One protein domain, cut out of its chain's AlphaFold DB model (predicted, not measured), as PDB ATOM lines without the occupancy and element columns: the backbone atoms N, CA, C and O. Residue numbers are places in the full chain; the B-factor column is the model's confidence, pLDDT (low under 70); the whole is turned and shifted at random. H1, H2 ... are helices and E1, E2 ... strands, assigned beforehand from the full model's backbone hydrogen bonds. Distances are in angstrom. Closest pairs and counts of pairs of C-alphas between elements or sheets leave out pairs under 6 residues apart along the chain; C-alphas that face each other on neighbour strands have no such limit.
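This is residues 407 to 504 of the 1262 residues of the protein "Erythronolide synthase" of Geobacter uraniireducens (strain Rf4) (UniProt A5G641). A five-stranded antiparallel sheet, in the order E1 E5 E6 E7 E4, curls like part of a barrel round one helix, H2. The small hairpin of E2 and E3, with the short helix H1, lies toward one end of the elongated whole. The printed part has 98 residues, with two named helices and seven named strands in the order E1 H1 E2 E3 H2 E4 E5 E6 E7, class mixed. It is compact, with a radius of gyration of the C-alphas of 14.0 A and spans of 41 by 24 by 21 A.

E1, residues 407 to 411, begins at C-alpha 407 (-10.629, -72.825, 151.499). H1 is residues 415 to 418, E2 420 to 422 and E3 425 to 428. H2, residues 432 to 444, is 18.8 A long. E4, residues 451 to 458, is 19.8 A long and bends by 67 degrees at residue 455. E5, residues 470 to 478, is 25.1 A long; E6, residues 482 to 487, 16.8 A. E7, residues 493 to 503, is 28.4 A long and ends at C-alpha 503 (9.916, -67.637, 143.512).

The strongly twisted sheet has edge strands E1 and E4. N 408 and O 473 of E1 and E5 are 2.8 A apart, within hydrogen-bond range. E5, E6 and E7 form a meander, each strand the antiparallel neighbour of the one before, with N 476 to O 484 at 2.8 A and N 485 to O 496 at 2.8 A. E4 pairs with E7, N 454 to O 499 at 2.8 A, in a Greek key of E4 E5 E6 E7, a meander whose last strand is the antiparallel neighbour of the strand before it, E4. H2 is on one face of this sheet, as two layers; its closest C-alphas to E5 are Ala 437 and Val 475, 6.0 A. In H2, 8 of 9 O i to N i+4 pairs are within range; H1 is too short for one. In the hairpin E2 and E3, N 427 and O 420 are 2.8 A apart. H1 is not on the five-stranded sheet; the closest C-alphas of H1 and E3 are Gln 418 and Pro 426, 4.9 A.

The farthest C-alphas, Asn 468 and Val 504, are 41.4 A apart. The printed part has no cut. The link E4 to E5 is long, and its residues 463 to 464 pair antiparallel with 427 to 428 of E3. Mean pLDDT of the printed part is 76.8, with 22 residues under 70, among them 459 to 465 and 487 to 493.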
ATOM      1  N   LYS A 407      -9.699 -71.716 151.320       86.44
ATOM      2  CA  LYS A 407     -10.629 -72.825 151.499       86.44
ATOM      3  C   LYS A 407     -11.276 -73.145 150.166       86.44
ATOM      4  O   LYS A 407     -11.832 -72.274 149.505       86.44
ATOM      5  N   TYR A 408     -11.238 -74.415 149.806       86.12
ATOM      6  CA  TYR A 408     -11.800 -74.929 148.571       86.12
ATOM      7  C   TYR A 408     -12.887 -75.925 148.921       86.12
ATOM      8  O   TYR A 408     -12.635 -76.918 149.601       86.12
ATOM      9  N   GLU A 409     -14.105 -75.662 148.472       84.88
ATOM     10  CA  GLU A 409     -15.192 -76.620 148.613       84.88
ATOM     11  C   GLU A 409     -15.160 -77.604 147.447       84.88
ATOM     12  O   GLU A 409     -14.825 -77.235 146.332       84.88
ATOM     13  N   PHE A 410     -15.525 -78.854 147.671       82.88
ATOM     14  CA  PHE A 410     -15.715 -79.845 146.622       82.88
ATOM     15  C   PHE A 410     -17.049 -80.525 146.848       82.88
ATOM     16  O   PHE A 410     -17.318 -81.041 147.934       82.88
ATOM     17  N   TYR A 411     -17.887 -80.529 145.824       81.00
ATOM     18  CA  TYR A 411     -19.193 -81.161 145.872       81.00
ATOM     19  C   TYR A 411     -19.057 -82.572 145.319       81.00
ATOM     20  O   TYR A 411     -18.588 -82.769 144.203       81.00
ATOM     21  N   GLY A 412     -19.513 -83.578 146.060       75.06
ATOM     22  CA  GLY A 412     -19.474 -84.969 145.624       75.06
ATOM     23  C   GLY A 412     -20.194 -85.199 144.294       75.06
ATOM     24  O   GLY A 412     -19.899 -86.174 143.616       75.06
ATOM     25  N   SER A 413     -21.094 -84.304 143.875       78.12
ATOM     26  CA  SER A 413     -21.757 -84.319 142.568       78.12
ATOM     27  C   SER A 413     -20.874 -83.876 141.393       78.12
ATOM     28  O   SER A 413     -21.302 -84.032 140.246       78.12
ATOM     29  N   GLU A 414     -19.671 -83.348 141.639       79.31
ATOM     30  CA  GLU A 414     -18.766 -82.875 140.593       79.31
ATOM     31  C   GLU A 414     -18.345 -84.025 139.660       79.31
ATOM     32  O   GLU A 414     -17.922 -85.085 140.136       79.31
ATOM     33  N   PRO A 415     -18.423 -83.837 138.326       74.75
ATOM     34  CA  PRO A 415     -18.111 -84.890 137.359       74.75
ATOM     35  C   PRO A 415     -16.731 -85.528 137.546       74.75
ATOM     36  O   PRO A 415     -16.608 -86.744 137.434       74.75
ATOM     37  N   PHE A 416     -15.712 -84.738 137.905       76.00
ATOM     38  CA  PHE A 416     -14.352 -85.251 138.104       76.00
ATOM     39  C   PHE A 416     -14.243 -86.201 139.312       76.00
ATOM     40  O   PHE A 416     -13.465 -87.149 139.274       76.00
ATOM     41  N   LEU A 417     -15.041 -85.983 140.367       77.38
ATOM     42  CA  LEU A 417     -15.086 -86.865 141.538       77.38
ATOM     43  C   LEU A 417     -15.896 -88.120 141.257       77.38
ATOM     44  O   LEU A 417     -15.530 -89.205 141.693       77.38
ATOM     45  N   GLN A 418     -16.988 -87.992 140.504       78.75
ATOM     46  CA  GLN A 418     -17.788 -89.144 140.085       78.75
ATOM     47  C   GLN A 418     -16.990 -90.108 139.203       78.75
ATOM     48  O   GLN A 418     -17.209 -91.321 139.281       78.75
ATOM     49  N   ASP A 419     -16.057 -89.568 138.421       80.00
ATOM     50  CA  ASP A 419     -15.187 -90.332 137.539       80.00
ATOM     51  C   ASP A 419     -13.910 -90.848 138.221       80.00
ATOM     52  O   ASP A 419     -13.236 -91.690 137.632       80.00
ATOM     53  N   HIS A 420     -13.592 -90.406 139.445       83.44
ATOM     54  CA  HIS A 420     -12.525 -90.961 140.287       83.44
ATOM     55  C   HIS A 420     -13.146 -91.685 141.485       83.44
ATOM     56  O   HIS A 420     -13.433 -91.062 142.505       83.44
ATOM     57  N   GLN A 421     -13.363 -92.999 141.394       77.25
ATOM     58  CA  GLN A 421     -13.952 -93.759 142.500       77.25
ATOM     59  C   GLN A 421     -12.937 -94.680 143.155       77.25
ATOM     60  O   GLN A 421     -12.292 -95.461 142.467       77.25
ATOM     61  N   VAL A 422     -12.865 -94.661 144.482       74.38
ATOM     62  CA  VAL A 422     -12.132 -95.652 145.275       74.38
ATOM     63  C   VAL A 422     -13.156 -96.440 146.092       74.38
ATOM     64  O   VAL A 422     -14.024 -95.847 146.727       74.38
ATOM     65  N   TYR A 423     -13.149 -97.771 146.007       70.62
ATOM     66  CA  TYR A 423     -14.189 -98.654 146.565       70.62
ATOM     67  C   TYR A 423     -15.625 -98.271 146.173       70.62
ATOM     68  O   TYR A 423     -16.535 -98.267 147.003       70.62
ATOM     69  N   ALA A 424     -15.833 -97.938 144.896       71.31
ATOM     70  CA  ALA A 424     -17.121 -97.491 144.356       71.31
ATOM     71  C   ALA A 424     -17.686 -96.208 145.008       71.31
ATOM     72  O   ALA A 424     -18.882 -95.932 144.896       71.31
ATOM     73  N   ARG A 425     -16.833 -95.401 145.657       72.94
ATOM     74  CA  ARG A 425     -17.180 -94.072 146.177       72.94
ATOM     75  C   ARG A 425     -16.381 -92.978 145.464       72.94
ATOM     76  O   ARG A 425     -15.170 -93.149 145.332       72.94
ATOM     77  N   PRO A 426     -17.017 -91.877 145.025       78.12
ATOM     78  CA  PRO A 426     -16.329 -90.692 144.500       78.12
ATOM     79  C   PRO A 426     -15.242 -90.227 145.460       78.12
ATOM     80  O   PRO A 426     -15.523 -90.145 146.650       78.12
ATOM     81  N   ALA A 427     -14.036 -89.920 144.989       80.62
ATOM     82  CA  ALA A 427     -12.940 -89.528 145.865       80.62
ATOM     83  C   ALA A 427     -12.033 -88.439 145.278       80.62
ATOM     84  O   ALA A 427     -11.769 -88.419 144.079       80.62
ATOM     85  N   ILE A 428     -11.497 -87.559 146.126       81.38
ATOM     86  CA  ILE A 428     -10.491 -86.565 145.731       81.38
ATOM     87  C   ILE A 428      -9.151 -87.283 145.507       81.38
ATOM     88  O   ILE A 428      -8.704 -88.066 146.347       81.38
ATOM     89  N   MET A 429      -8.487 -87.015 144.377       83.56
ATOM     90  CA  MET A 429      -7.130 -87.511 144.119       83.56
ATOM     91  C   MET A 429      -6.134 -86.860 145.087       83.56
ATOM     92  O   MET A 429      -6.114 -85.639 145.223       83.56
ATOM     93  N   GLY A 430      -5.247 -87.644 145.708       81.94
ATOM     94  CA  GLY A 430      -4.262 -87.110 146.662       81.94
ATOM     95  C   GLY A 430      -3.356 -86.019 146.070       81.94
ATOM     96  O   GLY A 430      -3.003 -85.060 146.750       81.94
ATOM     97  N   VAL A 431      -3.052 -86.102 144.771       86.81
ATOM     98  CA  VAL A 431      -2.263 -85.090 144.048       86.81
ATOM     99  C   VAL A 431      -2.955 -83.726 143.932       86.81
ATOM    100  O   VAL A 431      -2.287 -82.740 143.641       86.81
ATOM    101  N   THR A 432      -4.260 -83.633 144.204       88.25
ATOM    102  CA  THR A 432      -4.988 -82.357 144.217       88.25
ATOM    103  C   THR A 432      -4.510 -81.446 145.350       88.25
ATOM    104  O   THR A 432      -4.450 -80.234 145.170       88.25
ATOM    105  N   TYR A 433      -4.110 -81.997 146.499       89.25
ATOM    106  CA  TYR A 433      -3.717 -81.205 147.668       89.25
ATOM    107  C   TYR A 433      -2.518 -80.265 147.435       89.25
ATOM    108  O   TYR A 433      -2.653 -79.070 147.702       89.25
ATOM    109  N   PRO A 434      -1.365 -80.719 146.903       89.38
ATOM    110  CA  PRO A 434      -0.270 -79.802 146.587       89.38
ATOM    111  C   PRO A 434      -0.639 -78.781 145.496       89.38
ATOM    112  O   PRO A 434      -0.154 -77.652 145.546       89.38
ATOM    113  N   CYS A 435      -1.535 -79.116 144.557       91.56
ATOM    114  CA  CYS A 435      -2.034 -78.161 143.558       91.56
ATOM    115  C   CYS A 435      -2.866 -77.031 144.186       91.56
ATOM    116  O   CYS A 435      -2.736 -75.882 143.773       91.56
ATOM    117  N   LEU A 436      -3.672 -77.324 145.214       90.25
ATOM    118  CA  LEU A 436      -4.420 -76.299 145.955       90.25
ATOM    119  C   LEU A 436      -3.498 -75.351 146.723       90.25
ATOM    120  O   LEU A 436      -3.775 -74.156 146.797       90.25
ATOM    121  N   ALA A 437      -2.387 -75.859 147.260       89.12
ATOM    122  CA  ALA A 437      -1.382 -75.013 147.895       89.12
ATOM    123  C   ALA A 437      -0.729 -74.059 146.878       89.12
ATOM    124  O   ALA A 437      -0.667 -72.854 147.121       89.12
ATOM    125  N   ILE A 438      -0.330 -74.569 145.706       89.88
ATOM    126  CA  ILE A 438       0.186 -73.754 144.589       89.88
ATOM    127  C   ILE A 438      -0.819 -72.660 144.199       89.88
ATOM    128  O   ILE A 438      -0.454 -71.489 144.103       89.88
ATOM    129  N   GLU A 439      -2.088 -73.030 144.035       89.75
ATOM    130  CA  GLU A 439      -3.165 -72.100 143.696       89.75
ATOM    131  C   GLU A 439      -3.354 -71.022 144.769       89.75
ATOM    132  O   GLU A 439      -3.434 -69.838 144.453       89.75
ATOM    133  N   THR A 440      -3.391 -71.415 146.044       88.31
ATOM    134  CA  THR A 440      -3.581 -70.494 147.175       88.31
ATOM    135  C   THR A 440      -2.516 -69.406 147.169       88.31
ATOM    136  O   THR A 440      -2.819 -68.220 147.330       88.31
ATOM    137  N   TYR A 441      -1.262 -69.799 146.942       86.44
ATOM    138  CA  TYR A 441      -0.149 -68.867 146.869       86.44
ATOM    139  C   TYR A 441      -0.282 -67.910 145.678       86.44
ATOM    140  O   TYR A 441      -0.142 -66.698 145.849       86.44
ATOM    141  N   LEU A 442      -0.594 -68.429 144.487       84.25
ATOM    142  CA  LEU A 442      -0.623 -67.648 143.246       84.25
ATOM    143  C   LEU A 442      -1.864 -66.760 143.102       84.25
ATOM    144  O   LEU A 442      -1.754 -65.678 142.532       84.25
ATOM    145  N   LYS A 443      -3.013 -67.121 143.691       82.69
ATOM    146  CA  LYS A 443      -4.174 -66.212 143.805       82.69
ATOM    147  C   LYS A 443      -3.813 -64.904 144.503       82.69
ATOM    148  O   LYS A 443      -4.310 -63.843 144.138       82.69
ATOM    149  N   ASN A 444      -2.957 -64.997 145.516       76.44
ATOM    150  CA  ASN A 444      -2.502 -63.852 146.295       76.44
ATOM    151  C   ASN A 444      -1.224 -63.222 145.713       76.44
ATOM    152  O   ASN A 444      -0.889 -62.100 146.077       76.44
ATOM    153  N   ASN A 445      -0.540 -63.917 144.792       78.75
ATOM    154  CA  ASN A 445       0.696 -63.480 144.140       78.75
ATOM    155  C   ASN A 445       0.706 -63.872 142.641       78.75
ATOM    156  O   ASN A 445       1.413 -64.811 142.263       78.75
ATOM    157  N   PRO A 446      -0.055 -63.180 141.768       73.75
ATOM    158  CA  PRO A 446      -0.271 -63.611 140.378       73.75
ATOM    159  C   PRO A 446       0.991 -63.646 139.502       73.75
ATOM    160  O   PRO A 446       1.058 -64.424 138.553       73.75
ATOM    161  N   GLU A 447       2.000 -62.829 139.823       69.00
ATOM    162  CA  GLU A 447       3.302 -62.800 139.132       69.00
ATOM    163  C   GLU A 447       4.350 -63.729 139.779       69.00
ATOM    164  O   GLU A 447       5.512 -63.729 139.387       69.00
ATOM    165  N   GLY A 448       3.956 -64.549 140.761       71.38
ATOM    166  CA  GLY A 448       4.843 -65.366 141.594       71.38
ATOM    167  C   GLY A 448       5.429 -66.621 140.935       71.38
ATOM    168  O   GLY A 448       5.623 -67.618 141.630       71.38
ATOM    169  N   TYR A 449       5.699 -66.604 139.627       77.94
ATOM    170  CA  TYR A 449       6.391 -67.696 138.936       77.94
ATOM    171  C   TYR A 449       7.890 -67.416 138.777       77.94
ATOM    172  O   TYR A 449       8.285 -66.264 138.612       77.94
ATOM    173  N   PRO A 450       8.718 -68.469 138.706       82.94
ATOM    174  CA  PRO A 450       8.378 -69.864 138.978       82.94
ATOM    175  C   PRO A 450       8.216 -70.120 140.479       82.94
ATOM    176  O   PRO A 450       9.024 -69.646 141.258       82.94
ATOM    177  N   LEU A 451       7.209 -70.893 140.883       86.94
ATOM    178  CA  LEU A 451       6.912 -71.201 142.283       86.94
ATOM    179  C   LEU A 451       7.386 -72.603 142.646       86.94
ATOM    180  O   LEU A 451       7.040 -73.571 141.968       86.94
ATOM    181  N   GLY A 452       8.109 -72.734 143.755       84.56
ATOM    182  CA  GLY A 452       8.475 -74.037 144.297       84.56
ATOM    183  C   GLY A 452       7.675 -74.468 145.540       84.56
ATOM    184  O   GLY A 452       7.395 -73.662 146.429       84.56
ATOM    185  N   LEU A 453       7.412 -75.774 145.655       86.50
ATOM    186  CA  LEU A 453       7.148 -76.493 146.908       86.50
ATOM    187  C   LEU A 453       8.188 -77.621 147.142       86.50
ATOM    188  O   LEU A 453       8.624 -78.260 146.182       86.50
ATOM    189  N   ARG A 454       8.555 -77.923 148.398       82.31
ATOM    190  CA  ARG A 454       9.417 -79.063 148.793       82.31
ATOM    191  C   ARG A 454       8.866 -79.873 149.960       82.31
ATOM    192  O   ARG A 454       7.907 -79.460 150.603       82.31
ATOM    193  N   ASN A 455       9.506 -81.010 150.246       75.06
ATOM    194  CA  ASN A 455       9.195 -81.889 151.377       75.06
ATOM    195  C   ASN A 455       7.715 -82.302 151.420       75.06
ATOM    196  O   ASN A 455       7.122 -82.420 152.492       75.06
ATOM    197  N   ILE A 456       7.109 -82.507 150.250       83.75
ATOM    198  CA  ILE A 456       5.682 -82.781 150.136       83.75
ATOM    199  C   ILE A 456       5.442 -84.231 150.553       83.75
ATOM    200  O   ILE A 456       5.919 -85.177 149.922       83.75
ATOM    201  N   ARG A 457       4.687 -84.421 151.627       81.88
ATOM    202  CA  ARG A 457       4.328 -85.737 152.161       81.88
ATOM    203  C   ARG A 457       2.811 -85.885 152.178       81.88
ATOM    204  O   ARG A 457       2.106 -84.957 152.578       81.88
ATOM    205  N   PHE A 458       2.330 -87.058 151.774       80.19
ATOM    206  CA  PHE A 458       0.917 -87.423 151.844       80.19
ATOM    207  C   PHE A 458       0.685 -88.249 153.115       80.19
ATOM    208  O   PHE A 458       1.404 -89.214 153.366       80.19
ATOM    209  N   TYR A 459      -0.278 -87.840 153.941       64.56
ATOM    210  CA  TYR A 459      -0.465 -88.356 155.304       64.56
ATOM    211  C   TYR A 459      -1.805 -89.088 155.520       64.56
ATOM    212  O   TYR A 459      -2.020 -89.619 156.606       64.56
ATOM    213  N   GLY A 460      -2.693 -89.140 154.517       58.62
ATOM    214  CA  GLY A 460      -4.046 -89.705 154.647       58.62
ATOM    215  C   GLY A 460      -4.500 -90.561 153.458       58.62
ATOM    216  O   GLY A 460      -3.922 -90.492 152.374       58.62
ATOM    217  N   GLY A 461      -5.541 -91.373 153.683       59.19
ATOM    218  CA  GLY A 461      -6.204 -92.209 152.675       59.19
ATOM    219  C   GLY A 461      -7.022 -91.422 151.641       59.19
ATOM    220  O   GLY A 461      -7.149 -90.201 151.764       59.19
ATOM    221  N   PRO A 462      -7.581 -92.091 150.611       63.16
ATOM    222  CA  PRO A 462      -8.464 -91.446 149.646       63.16
ATOM    223  C   PRO A 462      -9.632 -90.799 150.387       63.16
ATOM    224  O   PRO A 462     -10.251 -91.425 151.236       63.16
ATOM    225  N   VAL A 463      -9.928 -89.546 150.063       67.06
ATOM    226  CA  VAL A 463     -11.036 -88.788 150.643       67.06
ATOM    227  C   VAL A 463     -12.267 -88.987 149.775       67.06
ATOM    228  O   VAL A 463     -12.234 -88.632 148.608       67.06
ATOM    229  N   GLY A 464     -13.339 -89.536 150.327       66.06
ATOM    230  CA  GLY A 464     -14.453 -90.122 149.603       66.06
ATOM    231  C   GLY A 464     -15.731 -89.388 149.953       66.06
ATOM    232  O   GLY A 464     -16.007 -89.193 151.123       66.06
ATOM    233  N   LEU A 465     -16.490 -88.975 148.952       66.50
ATOM    234  CA  LEU A 465     -17.668 -88.128 149.073       66.50
ATOM    235  C   LEU A 465     -18.901 -88.882 148.595       66.50
ATOM    236  O   LEU A 465     -18.897 -89.471 147.511       66.50
ATOM    237  N   ASN A 466     -20.004 -88.803 149.336       71.00
ATOM    238  CA  ASN A 466     -21.296 -89.135 148.752       71.00
ATOM    239  C   ASN A 466     -21.694 -88.067 147.727       71.00
ATOM    240  O   ASN A 466     -21.355 -86.894 147.850       71.00
ATOM    241  N   LYS A 467     -22.502 -88.447 146.731       68.75
ATOM    242  CA  LYS A 467     -22.937 -87.553 145.638       68.75
ATOM    243  C   LYS A 467     -23.594 -86.241 146.109       68.75
ATOM    244  O   LYS A 467     -23.577 -85.264 145.371       68.75
ATOM    245  N   ASN A 468     -24.167 -86.221 147.311       72.94
ATOM    246  CA  ASN A 468     -24.866 -85.063 147.876       72.94
ATOM    247  C   ASN A 468     -24.070 -84.353 148.985       72.94
ATOM    248  O   ASN A 468     -24.606 -83.456 149.628       72.94
ATOM    249  N   GLU A 469     -22.837 -84.776 149.254       74.19
ATOM    250  CA  GLU A 469     -21.984 -84.165 150.271       74.19
ATOM    251  C   GLU A 469     -21.103 -83.078 149.670       74.19
ATOM    252  O   GLU A 469     -20.716 -83.143 148.504       74.19
ATOM    253  N   THR A 470     -20.759 -82.101 150.497       76.12
ATOM    254  CA  THR A 470     -19.749 -81.092 150.191       76.12
ATOM    255  C   THR A 470     -18.638 -81.227 151.208       76.12
ATOM    256  O   THR A 470     -18.900 -81.495 152.385       76.12
ATOM    257  N   VAL A 471     -17.404 -81.003 150.778       76.81
ATOM    258  CA  VAL A 471     -16.280 -80.927 151.698       76.81
ATOM    259  C   VAL A 471     -15.391 -79.731 151.460       76.81
ATOM    260  O   VAL A 471     -15.071 -79.399 150.329       76.81
ATOM    261  N   GLU A 472     -14.978 -79.116 152.560       82.94
ATOM    262  CA  GLU A 472     -13.974 -78.066 152.581       82.94
ATOM    263  C   GLU A 472     -12.579 -78.696 152.714       82.94
ATOM    264  O   GLU A 472     -12.311 -79.469 153.644       82.94
ATOM    265  N   VAL A 473     -11.691 -78.341 151.790       85.25
ATOM    266  CA  VAL A 473     -10.246 -78.514 151.900       85.25
ATOM    267  C   VAL A 473      -9.647 -77.143 152.188       85.25
ATOM    268  O   VAL A 473      -9.739 -76.231 151.371       85.25
ATOM    269  N   GLU A 474      -9.039 -76.986 153.355       87.88
ATOM    270  CA  GLU A 474      -8.374 -75.750 153.754       87.88
ATOM    271  C   GLU A 474      -6.865 -75.883 153.580       87.88
ATOM    272  O   GLU A 474      -6.253 -76.803 154.113       87.88
ATOM    273  N   VAL A 475      -6.246 -74.936 152.886       88.50
ATOM    274  CA  VAL A 475      -4.793 -74.763 152.884       88.50
ATOM    275  C   VAL A 475      -4.445 -73.814 154.026       88.50
ATOM    276  O   VAL A 475      -4.914 -72.678 154.044       88.50
ATOM    277  N   LYS A 476      -3.638 -74.270 154.986       84.88
ATOM    278  CA  LYS A 476      -3.137 -73.462 156.103       84.88
ATOM    279  C   LYS A 476      -1.633 -73.267 156.028       84.88
ATOM    280  O   LYS A 476      -0.895 -74.170 155.638       84.88
ATOM    281  N   SER A 477      -1.191 -72.107 156.500       79.12
ATOM    282  CA  SER A 477       0.218 -71.858 156.801       79.12
ATOM    283  C   SER A 477       0.662 -72.627 158.050       79.12
ATOM    284  O   SER A 477      -0.079 -72.729 159.032       79.12
ATOM    285  N   LYS A 478       1.887 -73.149 158.017       69.94
ATOM    286  CA  LYS A 478       2.544 -73.882 159.097       69.94
ATOM    287  C   LYS A 478       3.983 -73.383 159.246       69.94
ATOM    288  O   LYS A 478       4.870 -73.771 158.495       69.94
ATOM    289  N   GLY A 479       4.241 -72.554 160.252       66.12
ATOM    290  CA  GLY A 479       5.560 -71.938 160.428       66.12
ATOM    291  C   GLY A 479       5.842 -70.862 159.373       66.12
ATOM    292  O   GLY A 479       4.916 -70.288 158.813       66.12
ATOM    293  N   VAL A 480       7.121 -70.558 159.133       61.25
ATOM    294  CA  VAL A 480       7.517 -69.411 158.289       61.25
ATOM    295  C   VAL A 480       7.250 -69.667 156.802       61.25
ATOM    296  O   VAL A 480       6.762 -68.776 156.122       61.25
ATOM    297  N   ASN A 481       7.519 -70.886 156.322       72.56
ATOM    298  CA  ASN A 481       7.380 -71.264 154.911       72.56
ATOM    299  C   ASN A 481       6.565 -72.556 154.704       72.56
ATOM    300  O   ASN A 481       6.410 -73.001 153.573       72.56
ATOM    301  N   GLY A 482       6.058 -73.196 155.757       79.81
ATOM    302  CA  GLY A 482       5.345 -74.468 155.635       79.81
ATOM    303  C   GLY A 482       3.876 -74.288 155.265       79.81
ATOM    304  O   GLY A 482       3.245 -73.291 155.608       79.81
ATOM    305  N   PHE A 483       3.303 -75.291 154.611       86.38
ATOM    306  CA  PHE A 483       1.869 -75.407 154.392       86.38
ATOM    307  C   PHE A 483       1.364 -76.782 154.807       86.38
ATOM    308  O   PHE A 483       2.075 -77.789 154.763       86.38
ATOM    309  N   GLU A 484       0.091 -76.835 155.158       87.94
ATOM    310  CA  GLU A 484      -0.652 -78.075 155.280       87.94
ATOM    311  C   GLU A 484      -2.023 -77.927 154.639       87.94
ATOM    312  O   GLU A 484      -2.663 -76.884 154.733       87.94
ATOM    313  N   THR A 485      -2.476 -78.975 153.966       85.06
ATOM    314  CA  THR A 485      -3.852 -79.064 153.497       85.06
ATOM    315  C   THR A 485      -4.628 -79.918 154.475       85.06
ATOM    316  O   THR A 485      -4.285 -81.087 154.711       85.06
ATOM    317  N   LEU A 486      -5.672 -79.327 155.022       82.12
ATOM    318  CA  LEU A 486      -6.560 -79.961 155.957       82.12
ATOM    319  C   LEU A 486      -7.912 -80.242 155.317       82.12
ATOM    320  O   LEU A 486      -8.387 -79.488 154.473       82.12
ATOM    321  N   PHE A 487      -8.552 -81.304 155.765       69.44
ATOM    322  CA  PHE A 487      -9.817 -81.777 155.233       69.44
ATOM    323  C   PHE A 487     -10.885 -81.856 156.333       69.44
ATOM    324  O   PHE A 487     -10.607 -82.389 157.406       69.44
ATOM    325  N   GLY A 488     -12.105 -81.364 156.064       55.19
ATOM    326  CA  GLY A 488     -13.297 -81.602 156.897       55.19
ATOM    327  C   GLY A 488     -14.078 -80.344 157.311       55.19
ATOM    328  O   GLY A 488     -13.531 -79.250 157.416       55.19
ATOM    329  N   THR A 489     -15.380 -80.503 157.594       43.97
ATOM    330  CA  THR A 489     -16.313 -79.406 157.947       43.97
ATOM    331  C   THR A 489     -16.325 -79.031 159.437       43.97
ATOM    332  O   THR A 489     -16.877 -77.997 159.803       43.97
ATOM    333  N   SER A 490     -15.725 -79.845 160.318       39.59
ATOM    334  CA  SER A 490     -15.723 -79.611 161.779       39.59
ATOM    335  C   SER A 490     -14.472 -80.098 162.529       39.59
ATOM    336  O   SER A 490     -14.124 -79.500 163.542       39.59
ATOM    337  N   ASN A 491     -13.752 -81.109 162.027       45.28
ATOM    338  CA  ASN A 491     -12.427 -81.509 162.518       45.28
ATOM    339  C   ASN A 491     -11.488 -81.686 161.324       45.28
ATOM    340  O   ASN A 491     -11.716 -82.543 160.477       45.28
ATOM    341  N   LYS A 492     -10.467 -80.837 161.260       56.31
ATOM    342  CA  LYS A 492      -9.579 -80.675 160.111       56.31
ATOM    343  C   LYS A 492      -8.403 -81.652 160.196       56.31
ATOM    344  O   LYS A 492      -7.506 -81.450 161.010       56.31
ATOM    345  N   GLU A 493      -8.429 -82.731 159.413       64.19
ATOM    346  CA  GLU A 493      -7.354 -83.739 159.365       64.19
ATOM    347  C   GLU A 493      -6.296 -83.393 158.318       64.19
ATOM    348  O   GLU A 493      -6.621 -82.809 157.293       64.19
ATOM    349  N   ARG A 494      -5.024 -83.731 158.571       75.81
ATOM    350  CA  ARG A 494      -3.889 -83.379 157.701       75.81
ATOM    351  C   ARG A 494      -3.699 -84.421 156.600       75.81
ATOM    352  O   ARG A 494      -3.298 -85.543 156.890       75.81
ATOM    353  N   ASN A 495      -3.900 -84.032 155.340       76.12
ATOM    354  CA  ASN A 495      -3.782 -84.938 154.186       76.12
ATOM    355  C   ASN A 495      -2.479 -84.756 153.408       76.12
ATOM    356  O   ASN A 495      -1.918 -85.728 152.906       76.12
ATOM    357  N   CYS A 496      -1.983 -83.525 153.323       84.31
ATOM    358  CA  CYS A 496      -0.734 -83.186 152.658       84.31
ATOM    359  C   CYS A 496      -0.062 -82.045 153.410       84.31
ATOM    360  O   CYS A 496      -0.730 -81.195 153.999       84.31
ATOM    361  N   ALA A 497       1.261 -82.015 153.396       84.50
ATOM    362  CA  ALA A 497       2.017 -80.860 153.850       84.50
ATOM    363  C   ALA A 497       3.400 -80.842 153.217       84.50
ATOM    364  O   ALA A 497       3.908 -81.887 152.815       84.50
ATOM    365  N   GLY A 498       3.989 -79.658 153.180       83.31
ATOM    366  CA  GLY A 498       5.325 -79.400 152.664       83.31
ATOM    367  C   GLY A 498       5.713 -77.957 152.947       83.31
ATOM    368  O   GLY A 498       5.049 -77.280 153.728       83.31
ATOM    369  N   ASP A 499       6.761 -77.481 152.291       81.81
ATOM    370  CA  ASP A 499       7.261 -76.119 152.451       81.81
ATOM    371  C   ASP A 499       7.223 -75.374 151.119       81.81
ATOM    372  O   ASP A 499       7.677 -75.895 150.098       81.81
ATOM    373  N   PHE A 500       6.714 -74.146 151.128       81.12
ATOM    374  CA  PHE A 500       6.923 -73.197 150.051       81.12
ATOM    375  C   PHE A 500       8.381 -72.774 149.992       81.12
ATOM    376  O   PHE A 500       9.075 -72.553 150.983       81.12
ATOM    377  N   ILE A 501       8.818 -72.661 148.757       71.31
ATOM    378  CA  ILE A 501      10.166 -72.304 148.362       71.31
ATOM    379  C   ILE A 501      10.250 -70.800 148.071       71.31
ATOM    380  O   ILE A 501      11.305 -70.197 148.235       71.31
ATOM    381  N   GLY A 502       9.128 -70.213 147.638       67.44
ATOM    382  CA  GLY A 502       9.083 -68.895 147.018       67.44
ATOM    383  C   GLY A 502       9.315 -68.959 145.508       67.44
ATOM    384  O   GLY A 502       9.230 -70.030 144.891       67.44
ATOM    385  N   THR A 503       9.568 -67.788 144.925       65.50
ATOM    386  CA  THR A 503       9.916 -67.637 143.512       65.50
ATOM    387  C   THR A 503      11.357 -68.062 143.250       65.50
ATOM    388  O   THR A 503      12.238 -67.763 144.050       65.50
ATOM    389  N   VAL A 504      11.614 -68.748 142.138       64.06
ATOM    390  CA  VAL A 504      12.953 -69.237 141.768       64.06
ATOM    391  C   VAL A 504      13.551 -68.459 140.590       64.06
ATOM    392  O   VAL A 504      12.868 -68.202 139.612       64.06
TER     393      VAL A 504